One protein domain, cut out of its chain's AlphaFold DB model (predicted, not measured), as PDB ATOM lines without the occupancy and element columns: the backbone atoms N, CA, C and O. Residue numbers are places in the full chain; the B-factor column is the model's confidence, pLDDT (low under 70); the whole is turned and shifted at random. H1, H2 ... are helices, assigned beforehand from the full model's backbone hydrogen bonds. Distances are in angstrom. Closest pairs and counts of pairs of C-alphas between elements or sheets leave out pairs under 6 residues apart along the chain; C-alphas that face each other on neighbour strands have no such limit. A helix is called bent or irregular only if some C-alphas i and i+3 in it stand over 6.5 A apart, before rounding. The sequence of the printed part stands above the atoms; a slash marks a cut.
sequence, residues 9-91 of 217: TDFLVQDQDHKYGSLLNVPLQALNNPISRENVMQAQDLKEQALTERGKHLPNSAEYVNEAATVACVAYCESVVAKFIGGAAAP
ATOM      1  N   THR A   9      -1.381   5.271  23.461       52.62
ATOM      2  CA  THR A   9      -1.557   3.907  23.979       52.62
ATOM      3  C   THR A   9      -1.818   2.849  22.908       52.62
ATOM      4  O   THR A   9      -1.519   1.682  23.148       52.62
ATOM      5  N   ASP A  10      -2.311   3.228  21.727       53.66
ATOM      6  CA  ASP A  10      -2.575   2.296  20.619       53.66
ATOM      7  C   ASP A  10      -1.285   1.757  19.989       53.66
ATOM      8  O   ASP A  10      -1.318   0.782  19.242       53.66
ATOM      9  N   PHE A  11      -0.138   2.367  20.299       52.62
ATOM     10  CA  PHE A  11       1.171   1.908  19.846       52.62
ATOM     11  C   PHE A  11       1.821   0.908  20.804       52.62
ATOM     12  O   PHE A  11       2.909   0.429  20.517       52.62
ATOM     13  N   LEU A  12       1.186   0.553  21.921       55.84
ATOM     14  CA  LEU A  12       1.735  -0.374  22.906       55.84
ATOM     15  C   LEU A  12       1.024  -1.739  22.796       55.84
ATOM     16  O   LEU A  12      -0.149  -1.875  23.129       55.84
ATOM     17  N   VAL A  13       1.733  -2.763  22.317       58.69
ATOM     18  CA  VAL A  13       1.300  -4.172  22.298       58.69
ATOM     19  C   VAL A  13       1.293  -4.703  23.725       58.69
ATOM     20  O   VAL A  13       2.312  -4.618  24.402       58.69
ATOM     21  N   GLN A  14       0.192  -5.308  24.164       55.75
ATOM     22  CA  GLN A  14       0.161  -6.160  25.359       55.75
ATOM     23  C   GLN A  14       1.074  -7.377  25.179       55.75
ATOM     24  O   GLN A  14       0.919  -8.099  24.195       55.75
ATOM     25  N   ASP A  15       1.988  -7.641  26.117       60.59
ATOM     26  CA  ASP A  15       2.589  -8.979  26.197       60.59
ATOM     27  C   ASP A  15       1.748  -9.877  27.123       60.59
ATOM     28  O   ASP A  15       0.708  -9.464  27.638       60.59
ATOM     29  N   GLN A  16       2.143 -11.144  27.269       58.31
ATOM     30  CA  GLN A  16       1.384 -12.117  28.062       58.31
ATOM     31  C   GLN A  16       1.309 -11.767  29.557       58.31
ATOM     32  O   GLN A  16       0.387 -12.231  30.228       58.31
ATOM     33  N   ASP A  17       2.225 -10.934  30.054       59.56
ATOM     34  CA  ASP A  17       2.421 -10.644  31.475       59.56
ATOM     35  C   ASP A  17       2.139  -9.163  31.826       59.56
ATOM     36  O   ASP A  17       1.903  -8.827  32.989       59.56
ATOM     37  N   HIS A  18       2.088  -8.277  30.824       55.03
ATOM     38  CA  HIS A  18       1.961  -6.831  30.963       55.03
ATOM     39  C   HIS A  18       0.943  -6.248  29.964       55.03
ATOM     40  O   HIS A  18       0.927  -6.531  28.766       55.03
ATOM     41  N   LYS A  19       0.139  -5.308  30.457       55.03
ATOM     42  CA  LYS A  19      -0.763  -4.402  29.732       55.03
ATOM     43  C   LYS A  19      -0.051  -3.658  28.591       55.03
ATOM     44  O   LYS A  19      -0.745  -3.264  27.663       55.03
ATOM     45  N   TYR A  20       1.278  -3.495  28.625       54.59
ATOM     46  CA  TYR A  20       2.077  -2.834  27.581       54.59
ATOM     47  C   TYR A  20       3.492  -3.451  27.472       54.59
ATOM     48  O   TYR A  20       4.456  -2.964  28.057       54.59
ATOM     49  N   GLY A  21       3.628  -4.544  26.724       50.31
ATOM     50  CA  GLY A  21       4.854  -5.331  26.588       50.31
ATOM     51  C   GLY A  21       5.808  -4.967  25.443       50.31
ATOM     52  O   GLY A  21       6.981  -5.321  25.477       50.31
ATOM     53  N   SER A  22       5.373  -4.283  24.388       54.19
ATOM     54  CA  SER A  22       6.291  -3.817  23.326       54.19
ATOM     55  C   SER A  22       5.632  -2.752  22.467       54.19
ATOM     56  O   SER A  22       4.428  -2.784  22.271       54.19
ATOM     57  N   LEU A  23       6.389  -1.792  21.934       50.88
ATOM     58  CA  LEU A  23       5.836  -0.891  20.923       50.88
ATOM     59  C   LEU A  23       5.458  -1.718  19.676       50.88
ATOM     60  O   LEU A  23       6.314  -2.404  19.113       50.88
ATOM     61  N   LEU A  24       4.199  -1.637  19.217       50.16
ATOM     62  CA  LEU A  24       3.873  -1.893  17.810       50.16
ATOM     63  C   LEU A  24       4.844  -1.019  17.034       50.16
ATOM     64  O   LEU A  24       4.998   0.141  17.408       50.16
ATOM     65  N   ASN A  25       5.496  -1.567  16.003       47.69
ATOM     66  CA  ASN A  25       6.294  -0.808  15.037       47.69
ATOM     67  C   ASN A  25       5.598   0.536  14.794       47.69
ATOM     68  O   ASN A  25       4.621   0.561  14.045       47.69
ATOM     69  N   VAL A  26       6.033   1.613  15.470       50.31
ATOM     70  CA  VAL A  26       5.414   2.924  15.295       50.31
ATOM     71  C   VAL A  26       5.727   3.220  13.854       50.31
ATOM     72  O   VAL A  26       6.916   3.308  13.518       50.31
ATOM     73  N   PRO A  27       4.728   3.241  12.961       48.53
ATOM     74  CA  PRO A  27       5.041   3.368  11.569       48.53
ATOM     75  C   PRO A  27       5.733   4.720  11.443       48.53
ATOM     76  O   PRO A  27       5.112   5.765  11.584       48.53
ATOM     77  N   LEU A  28       7.021   4.709  11.095       51.00
ATOM     78  CA  LEU A  28       7.723   5.879  10.562       51.00
ATOM     79  C   LEU A  28       7.057   6.385   9.261       51.00
ATOM     80  O   LEU A  28       7.595   7.299   8.630       51.00
ATOM     81  N   GLN A  29       5.935   5.766   8.849       49.19
ATOM     82  CA  GLN A  29       5.098   6.083   7.704       49.19
ATOM     83  C   GLN A  29       4.902   7.586   7.632       49.19
ATOM     84  O   GLN A  29       4.177   8.183   8.419       49.19
ATOM     85  N   ALA A  30       5.621   8.150   6.663       49.25
ATOM     86  CA  ALA A  30       5.495   9.501   6.164       49.25
ATOM     87  C   ALA A  30       5.186  10.526   7.264       49.25
ATOM     88  O   ALA A  30       4.144  11.175   7.235       49.25
ATOM     89  N   LEU A  31       6.116  10.718   8.212       55.84
ATOM     90  CA  LEU A  31       6.228  12.034   8.845       55.84
ATOM     91  C   LEU A  31       6.305  13.037   7.689       55.84
ATOM     92  O   LEU A  31       7.313  13.081   6.981       55.84
ATOM     93  N   ASN A  32       5.191  13.727   7.428       58.22
ATOM     94  CA  ASN A  32       5.109  14.698   6.352       58.22
ATOM     95  C   ASN A  32       6.235  15.707   6.571       58.22
ATOM     96  O   ASN A  32       6.463  16.137   7.699       58.22
ATOM     97  N   ASN A  33       6.960  16.041   5.506       62.41
ATOM     98  CA  ASN A  33       7.904  17.148   5.534       62.41
ATOM     99  C   ASN A  33       7.147  18.416   5.110       62.41
ATOM    100  O   ASN A  33       6.616  18.430   3.997       62.41
ATOM    101  N   PRO A  34       7.104  19.474   5.939       68.44
ATOM    102  CA  PRO A  34       7.708  19.606   7.271       68.44
ATOM    103  C   PRO A  34       6.896  18.919   8.382       68.44
ATOM    104  O   PRO A  34       5.669  18.829   8.303       68.44
ATOM    105  N   ILE A  35       7.586  18.487   9.444       77.06
ATOM    106  CA  ILE A  35       6.959  17.841  10.606       77.06
ATOM    107  C   ILE A  35       5.951  18.794  11.257       77.06
ATOM    108  O   ILE A  35       6.273  19.943  11.583       77.06
ATOM    109  N   SER A  36       4.725  18.307  11.457       81.00
ATOM    110  CA  SER A  36       3.664  19.063  12.122       81.00
ATOM    111  C   SER A  36       3.892  19.168  13.631       81.00
ATOM    112  O   SER A  36       4.565  18.337  14.245       81.00
ATOM    113  N   ARG A  37       3.281  20.185  14.246       82.38
ATOM    114  CA  ARG A  37       3.276  20.370  15.703       82.38
ATOM    115  C   ARG A  37       2.722  19.136  16.415       82.38
ATOM    116  O   ARG A  37       3.274  18.716  17.426       82.38
ATOM    117  N   GLU A  38       1.649  18.560  15.883       83.56
ATOM    118  CA  GLU A  38       0.962  17.405  16.459       83.56
ATOM    119  C   GLU A  38       1.895  16.195  16.551       83.56
ATOM    120  O   GLU A  38       1.922  15.541  17.586       83.56
ATOM    121  N   ASN A  39       2.723  15.951  15.529       82.00
ATOM    122  CA  ASN A  39       3.667  14.833  15.531       82.00
ATOM    123  C   ASN A  39       4.756  15.001  16.601       82.00
ATOM    124  O   ASN A  39       5.113  14.035  17.269       82.00
ATOM    125  N   VAL A  40       5.281  16.222  16.781       83.69
ATOM    126  CA  VAL A  40       6.282  16.507  17.828       83.69
ATOM    127  C   VAL A  40       5.669  16.337  19.219       83.69
ATOM    128  O   VAL A  40       6.265  15.678  20.067       83.69
ATOM    129  N   MET A  41       4.470  16.888  19.435       83.69
ATOM    130  CA  MET A  41       3.766  16.785  20.717       83.69
ATOM    131  C   MET A  41       3.418  15.334  21.058       83.69
ATOM    132  O   MET A  41       3.748  14.877  22.142       83.69
ATOM    133  N   GLN A  42       2.846  14.578  20.116       83.38
ATOM    134  CA  GLN A  42       2.508  13.167  20.330       83.38
ATOM    135  C   GLN A  42       3.742  12.317  20.653       83.38
ATOM    136  O   GLN A  42       3.678  11.450  21.521       83.38
ATOM    137  N   ALA A  43       4.874  12.566  19.986       84.69
ATOM    138  CA  ALA A  43       6.110  11.835  20.250       84.69
ATOM    139  C   ALA A  43       6.691  12.145  21.641       84.69
ATOM    140  O   ALA A  43       7.178  11.236  22.320       84.69
ATOM    141  N   GLN A  44       6.609  13.405  22.077       87.19
ATOM    142  CA  GLN A  44       7.007  13.815  23.424       87.19
ATOM    143  C   GLN A  44       6.079  13.210  24.490       87.19
ATOM    144  O   GLN A  44       6.580  12.619  25.446       87.19
ATOM    145  N   ASP A  45       4.759  13.296  24.300       85.12
ATOM    146  CA  ASP A  45       3.755  12.766  25.231       85.12
ATOM    147  C   ASP A  45       3.914  11.248  25.408       85.12
ATOM    148  O   ASP A  45       3.924  10.741  26.529       85.12
ATOM    149  N   LEU A  46       4.127  10.515  24.307       82.31
ATOM    150  CA  LEU A  46       4.372   9.070  24.329       82.31
ATOM    151  C   LEU A  46       5.629   8.718  25.146       82.31
ATOM    152  O   LEU A  46       5.626   7.766  25.930       82.31
ATOM    153  N   LYS A  47       6.711   9.489  24.977       86.69
ATOM    154  CA  LYS A  47       7.959   9.314  25.734       86.69
ATOM    155  C   LYS A  47       7.747   9.570  27.227       86.69
ATOM    156  O   LYS A  47       8.189   8.766  28.047       86.69
ATOM    157  N   GLU A  48       7.083  10.665  27.588       88.62
ATOM    158  CA  GLU A  48       6.817  11.016  28.988       88.62
ATOM    159  C   GLU A  48       5.896  10.005  29.669       88.62
ATOM    160  O   GLU A  48       6.172   9.588  30.799       88.62
ATOM    161  N   GLN A  49       4.853   9.547  28.975       83.00
ATOM    162  CA  GLN A  49       3.958   8.510  29.474       83.00
ATOM    163  C   GLN A  49       4.720   7.201  29.719       83.00
ATOM    164  O   GLN A  49       4.619   6.636  30.805       83.00
ATOM    165  N   ALA A  50       5.553   6.754  28.775       82.75
ATOM    166  CA  ALA A  50       6.341   5.531  28.939       82.75
ATOM    167  C   ALA A  50       7.315   5.599  30.131       82.75
ATOM    168  O   ALA A  50       7.428   4.635  30.889       82.75
ATOM    169  N   LEU A  51       7.990   6.738  30.329       86.00
ATOM    170  CA  LEU A  51       8.880   6.957  31.477       86.00
ATOM    171  C   LEU A  51       8.112   6.975  32.803       86.00
ATOM    172  O   LEU A  51       8.548   6.382  33.791       86.00
ATOM    173  N   THR A  52       6.960   7.642  32.815       85.94
ATOM    174  CA  THR A  52       6.120   7.793  34.002       85.94
ATOM    175  C   THR A  52       5.546   6.453  34.456       85.94
ATOM    176  O   THR A  52       5.659   6.098  35.627       85.94
ATOM    177  N   GLU A  53       4.959   5.684  33.539       80.69
ATOM    178  CA  GLU A  53       4.329   4.401  33.864       80.69
ATOM    179  C   GLU A  53       5.375   3.345  34.275       80.69
ATOM    180  O   GLU A  53       5.148   2.594  35.224       80.69
ATOM    181  N   ARG A  54       6.581   3.361  33.682       82.56
ATOM    182  CA  ARG A  54       7.710   2.533  34.152       82.56
ATOM    183  C   ARG A  54       8.093   2.835  35.604       82.56
ATOM    184  O   ARG A  54       8.414   1.919  36.352       82.56
ATOM    185  N   GLY A  55       8.089   4.108  36.005       85.25
ATOM    186  CA  GLY A  55       8.446   4.518  37.368       85.25
ATOM    187  C   GLY A  55       7.354   4.261  38.413       85.25
ATOM    188  O   GLY A  55       7.662   4.114  39.594       85.25
ATOM    189  N   LYS A  56       6.083   4.213  37.996       86.50
ATOM    190  CA  LYS A  56       4.928   4.054  38.894       86.50
ATOM    191  C   LYS A  56       4.614   2.607  39.257       86.50
ATOM    192  O   LYS A  56       4.106   2.359  40.351       86.50
ATOM    193  N   HIS A  57       4.859   1.667  38.349       80.19
ATOM    194  CA  HIS A  57       4.393   0.291  38.489       80.19
ATOM    195  C   HIS A  57       5.540  -0.673  38.797       80.19
ATOM    196  O   HIS A  57       6.665  -0.511  38.330       80.19
ATOM    197  N   LEU A  58       5.257  -1.701  39.605       82.94
ATOM    198  CA  LEU A  58       6.211  -2.786  39.837       82.94
ATOM    199  C   LEU A  58       6.420  -3.578  38.540       82.94
ATOM    200  O   LEU A  58       5.446  -3.749  37.813       82.94
ATOM    201  N   PRO A  59       7.612  -4.155  38.298       81.50
ATOM    202  CA  PRO A  59       7.895  -4.901  37.072       81.50
ATOM    203  C   PRO A  59       6.884  -6.003  36.741       81.50
ATOM    204  O   PRO A  59       6.614  -6.232  35.579       81.50
ATOM    205  N   ASN A  60       6.285  -6.638  37.752       78.81
ATOM    206  CA  ASN A  60       5.311  -7.723  37.571       78.81
ATOM    207  C   ASN A  60       3.855  -7.224  37.491       78.81
ATOM    208  O   ASN A  60       2.916  -8.013  37.590       78.81
ATOM    209  N   SER A  61       3.641  -5.910  37.456       77.44
ATOM    210  CA  SER A  61       2.311  -5.327  37.320       77.44
ATOM    211  C   SER A  61       1.885  -5.386  35.867       77.44
ATOM    212  O   SER A  61       2.667  -5.044  34.984       77.44
ATOM    213  N   ALA A  62       0.607  -5.681  35.632       69.75
ATOM    214  CA  ALA A  62       0.034  -5.517  34.309       69.75
ATOM    215  C   ALA A  62       0.318  -4.100  33.773       69.75
ATOM    216  O   ALA A  62       0.668  -3.943  32.625       69.75
ATOM    217  N   GLU A  63       0.276  -3.045  34.578       72.44
ATOM    218  CA  GLU A  63       0.422  -1.669  34.075       72.44
ATOM    219  C   GLU A  63       1.879  -1.230  33.837       72.44
ATOM    220  O   GLU A  63       2.126  -0.097  33.431       72.44
ATOM    221  N   TYR A  64       2.849  -2.121  34.051       75.75
ATOM    222  CA  TYR A  64       4.262  -1.821  33.864       75.75
ATOM    223  C   TYR A  64       4.633  -1.665  32.386       75.75
ATOM    224  O   TYR A  64       4.335  -2.520  31.554       75.75
ATOM    225  N   VAL A  65       5.342  -0.576  32.080       78.44
ATOM    226  CA  VAL A  65       5.988  -0.362  30.782       78.44
ATOM    227  C   VAL A  65       7.427  -0.845  30.878       78.44
ATOM    228  O   VAL A  65       8.225  -0.310  31.651       78.44
ATOM    229  N   ASN A  66       7.774  -1.856  30.084       78.44
ATOM    230  CA  ASN A  66       9.117  -2.422  30.120       78.44
ATOM    231  C   ASN A  66      10.176  -1.526  29.452       78.44
ATOM    232  O   ASN A  66       9.887  -0.560  28.743       78.44
ATOM    233  N   GLU A  67      11.443  -1.871  29.685       84.06
ATOM    234  CA  GLU A  67      12.587  -1.102  29.197       84.06
ATOM    235  C   GLU A  67      12.632  -0.988  27.671       84.06
ATOM    236  O   GLU A  67      12.922   0.089  27.154       84.06
ATOM    237  N   ALA A  68      12.294  -2.059  26.950       78.62
ATOM    238  CA  ALA A  68      12.284  -2.053  25.491       78.62
ATOM    239  C   ALA A  68      11.256  -1.053  24.935       78.62
ATOM    240  O   ALA A  68      11.571  -0.293  24.018       78.62
ATOM    241  N   ALA A  69      10.057  -1.001  25.524       75.25
ATOM    242  CA  ALA A  69       9.032  -0.027  25.169       75.25
ATOM    243  C   ALA A  69       9.475   1.407  25.499       75.25
ATOM    244  O   ALA A  69       9.350   2.290  24.652       75.25
ATOM    245  N   THR A  70      10.074   1.644  26.675       82.19
ATOM    246  CA  THR A  70      10.627   2.966  27.023       82.19
ATOM    247  C   THR A  70      11.687   3.422  26.016       82.19
ATOM    248  O   THR A  70      11.607   4.541  25.510       82.19
ATOM    249  N   VAL A  71      12.661   2.561  25.695       80.81
ATOM    250  CA  VAL A  71      13.743   2.870  24.745       80.81
ATOM    251  C   VAL A  71      13.180   3.177  23.358       80.81
ATOM    252  O   VAL A  71      13.617   4.132  22.720       80.81
ATOM    253  N   ALA A  72      12.180   2.424  22.902       74.62
ATOM    254  CA  ALA A  72      11.563   2.663  21.605       74.62
ATOM    255  C   ALA A  72      10.747   3.976  21.564       74.62
ATOM    256  O   ALA A  72      10.825   4.689  20.564       74.62
ATOM    257  N   CYS A  73      10.053   4.368  22.645       79.62
ATOM    258  CA  CYS A  73       9.396   5.683  22.730       79.62
ATOM    259  C   CYS A  73      10.414   6.833  22.694       79.62
ATOM    260  O   CYS A  73      10.200   7.834  22.007       79.62
ATOM    261  N   VAL A  74      11.537   6.685  23.408       84.00
ATOM    262  CA  VAL A  74      12.639   7.660  23.400       84.00
ATOM    263  C   VAL A  74      13.230   7.783  21.996       84.00
ATOM    264  O   VAL A  74      13.278   8.889  21.460       84.00
ATOM    265  N   ALA A  75      13.582   6.663  21.359       79.25
ATOM    266  CA  ALA A  75      14.138   6.645  20.006       79.25
ATOM    267  C   ALA A  75      13.165   7.224  18.962       79.25
ATOM    268  O   ALA A  75      13.582   7.929  18.042       79.25
ATOM    269  N   TYR A  76      11.856   6.978  19.107       81.81
ATOM    270  CA  TYR A  76      10.838   7.598  18.259       81.81
ATOM    271  C   TYR A  76      10.828   9.124  18.420       81.81
ATOM    272  O   TYR A  76      10.947   9.836  17.420       81.81
ATOM    273  N   CYS A  77      10.771   9.628  19.658       83.94
ATOM    274  CA  CYS A  77      10.842  11.061  19.949       83.94
ATOM    275  C   CYS A  77      12.115  11.698  19.375       83.94
ATOM    276  O   CYS A  77      12.040  12.728  18.704       83.94
ATOM    277  N   GLU A  78      13.273  11.069  19.572       82.44
ATOM    278  CA  GLU A  78      14.545  11.529  19.012       82.44
ATOM    279  C   GLU A  78      14.523  11.550  17.484       82.44
ATOM    280  O   GLU A  78      14.992  12.512  16.885       82.44
ATOM    281  N   SER A  79      13.927  10.547  16.831       80.69
ATOM    282  CA  SER A  79      13.819  10.508  15.367       80.69
ATOM    283  C   SER A  79      12.925  11.622  14.806       80.69
ATOM    284  O   SER A  79      13.244  12.209  13.767       80.69
ATOM    285  N   VAL A  80      11.833  11.954  15.506       81.19
ATOM    286  CA  VAL A  80      10.928  13.059  15.158       81.19
ATOM    287  C   VAL A  80      11.653  14.397  15.327       81.19
ATOM    288  O   VAL A  80      11.623  15.228  14.420       81.19
ATOM    289  N   VAL A  81      12.381  14.581  16.431       81.00
ATOM    290  CA  VAL A  81      13.178  15.790  16.693       81.00
ATOM    291  C   VAL A  81      14.356  15.919  15.719       81.00
ATOM    292  O   VAL A  81      14.602  16.997  15.187       81.00
ATOM    293  N   ALA A  82      15.064  14.834  15.403       78.75
ATOM    294  CA  ALA A  82      16.190  14.851  14.471       78.75
ATOM    295  C   ALA A  82      15.752  15.242  13.054       78.75
ATOM    296  O   ALA A  82      16.419  16.036  12.394       78.75
ATOM    297  N   LYS A  83      14.597  14.748  12.593       74.50
ATOM    298  CA  LYS A  83      14.008  15.176  11.316       74.50
ATOM    299  C   LYS A  83      13.502  16.622  11.350       74.50
ATOM    300  O   LYS A  83      13.498  17.274  10.311       74.50
ATOM    301  N   PHE A  84      13.108  17.125  12.519       72.06
ATOM    302  CA  PHE A  84      12.754  18.531  12.715       72.06
ATOM    303  C   PHE A  84      13.990  19.443  12.635       72.06
ATOM    304  O   PHE A  84      13.920  20.509  12.033       72.06
ATOM    305  N   ILE A  85      15.133  19.014  13.183       69.94
ATOM    306  CA  ILE A  85      16.402  19.765  13.159       69.94
ATOM    307  C   ILE A  85      17.109  19.650  11.794       69.94
ATOM    308  O   ILE A  85      17.787  20.577  11.359       69.94
ATOM    309  N   GLY A  86      16.957  18.518  11.101       66.69
ATOM    310  CA  GLY A  86      17.691  18.180   9.879       66.69
ATOM    311  C   GLY A  86      17.242  18.880   8.588       66.69
ATOM    312  O   GLY A  86      17.808  18.586   7.536       66.69
ATOM    313  N   GLY A  87      16.249  19.776   8.621       59.22
ATOM    314  CA  GLY A  87      15.724  20.428   7.418       59.22
ATOM    315  C   GLY A  87      15.323  21.887   7.629       59.22
ATOM    316  O   GLY A  87      14.275  22.144   8.200       59.22
ATOM    317  N   ALA A  88      16.106  22.813   7.059       66.69
ATOM    318  CA  ALA A  88      15.819  24.252   6.956       66.69
ATOM    319  C   ALA A  88      15.494  24.967   8.293       66.69
ATOM    320  O   ALA A  88      15.512  24.379   9.368       66.69
ATOM    321  N   ALA A  89      15.292  26.289   8.237       69.81
ATOM    322  CA  ALA A  89      14.919  27.095   9.400       69.81
ATOM    323  C   ALA A  89      13.704  26.494  10.135       69.81
ATOM    324  O   ALA A  89      12.817  25.927   9.493       69.81
ATOM    325  N   ALA A  90      13.653  26.642  11.464       74.38
ATOM    326  CA  ALA A  90      12.594  26.067  12.292       74.38
ATOM    327  C   ALA A  90      11.188  26.374  11.723       74.38
ATOM    328  O   ALA A  90      10.956  27.506  11.294       74.38
ATOM    329  N   PRO A  91      10.231  25.429  11.725       77.88
ATOM    330  CA  PRO A  91       8.877  25.663  11.235       77.88
ATOM    331  C   PRO A  91       8.209  26.879  11.882       77.88
ATOM    332  O   PRO A  91       8.385  27.136  13.075       77.88
TER     333      PRO A  91
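This is residues 9 to 91 of the 217 residues of an uncharacterized protein of Gymnopus luxurians FD-317 M1 (UniProt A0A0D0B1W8). Two long helices, H1 and H2, lie side by side as a helical hairpin, and a long stretch without a named element, residues 9 to 36, runs along one side of it. The loop of residues 57 to 66 is at one end of the resulting rod and the tail of residues 86 to 91 at the other. The printed part has 83 residues with two named helices, H1 then H2, and no named strand; the class is all helix, though the helices hold 39 of the 83 residues, under half. The whole is only just compact, close to loose, with a radius of gyration of the C-alphas of 14.0 A, and it spans 46 by 22 by 17 A.

H1, residues 37 to 56, is the longest helix by residues. It touches H2, residues 67 to 85, with 20 pairs of C-alphas within 8 A. The closest C-alphas of the two are those of Ala 43 and Cys 77, 4.8 A apart, and the centres are 9.8 A apart. The helices run opposite ways at a shallow tilt of 24 degrees and form a helical hairpin. In both H1 and H2 every O i to N i+4 pair is within hydrogen-bond range. In the stretch before H1, residues 12 to 13 pair with residues 22 to 23, antiparallel.

H1 begins at C-alpha 37, (3.276, 20.370, 15.703), and measures 28.4 A from first to last C-alpha. H2 measures 26.6 A and ends at C-alpha 85, (16.402, 19.765, 13.159). Neither helix is bent.

The two C-alphas farthest apart are those of Asn 60 and Ala 89, at 45.8 A. The printed part has no cut, and the link from H1 to H2, 10 residues, is short. The mean pLDDT of the printed part is 71.8; residues 9 to 34, residue 62 and residues 85 to 89 are under 70.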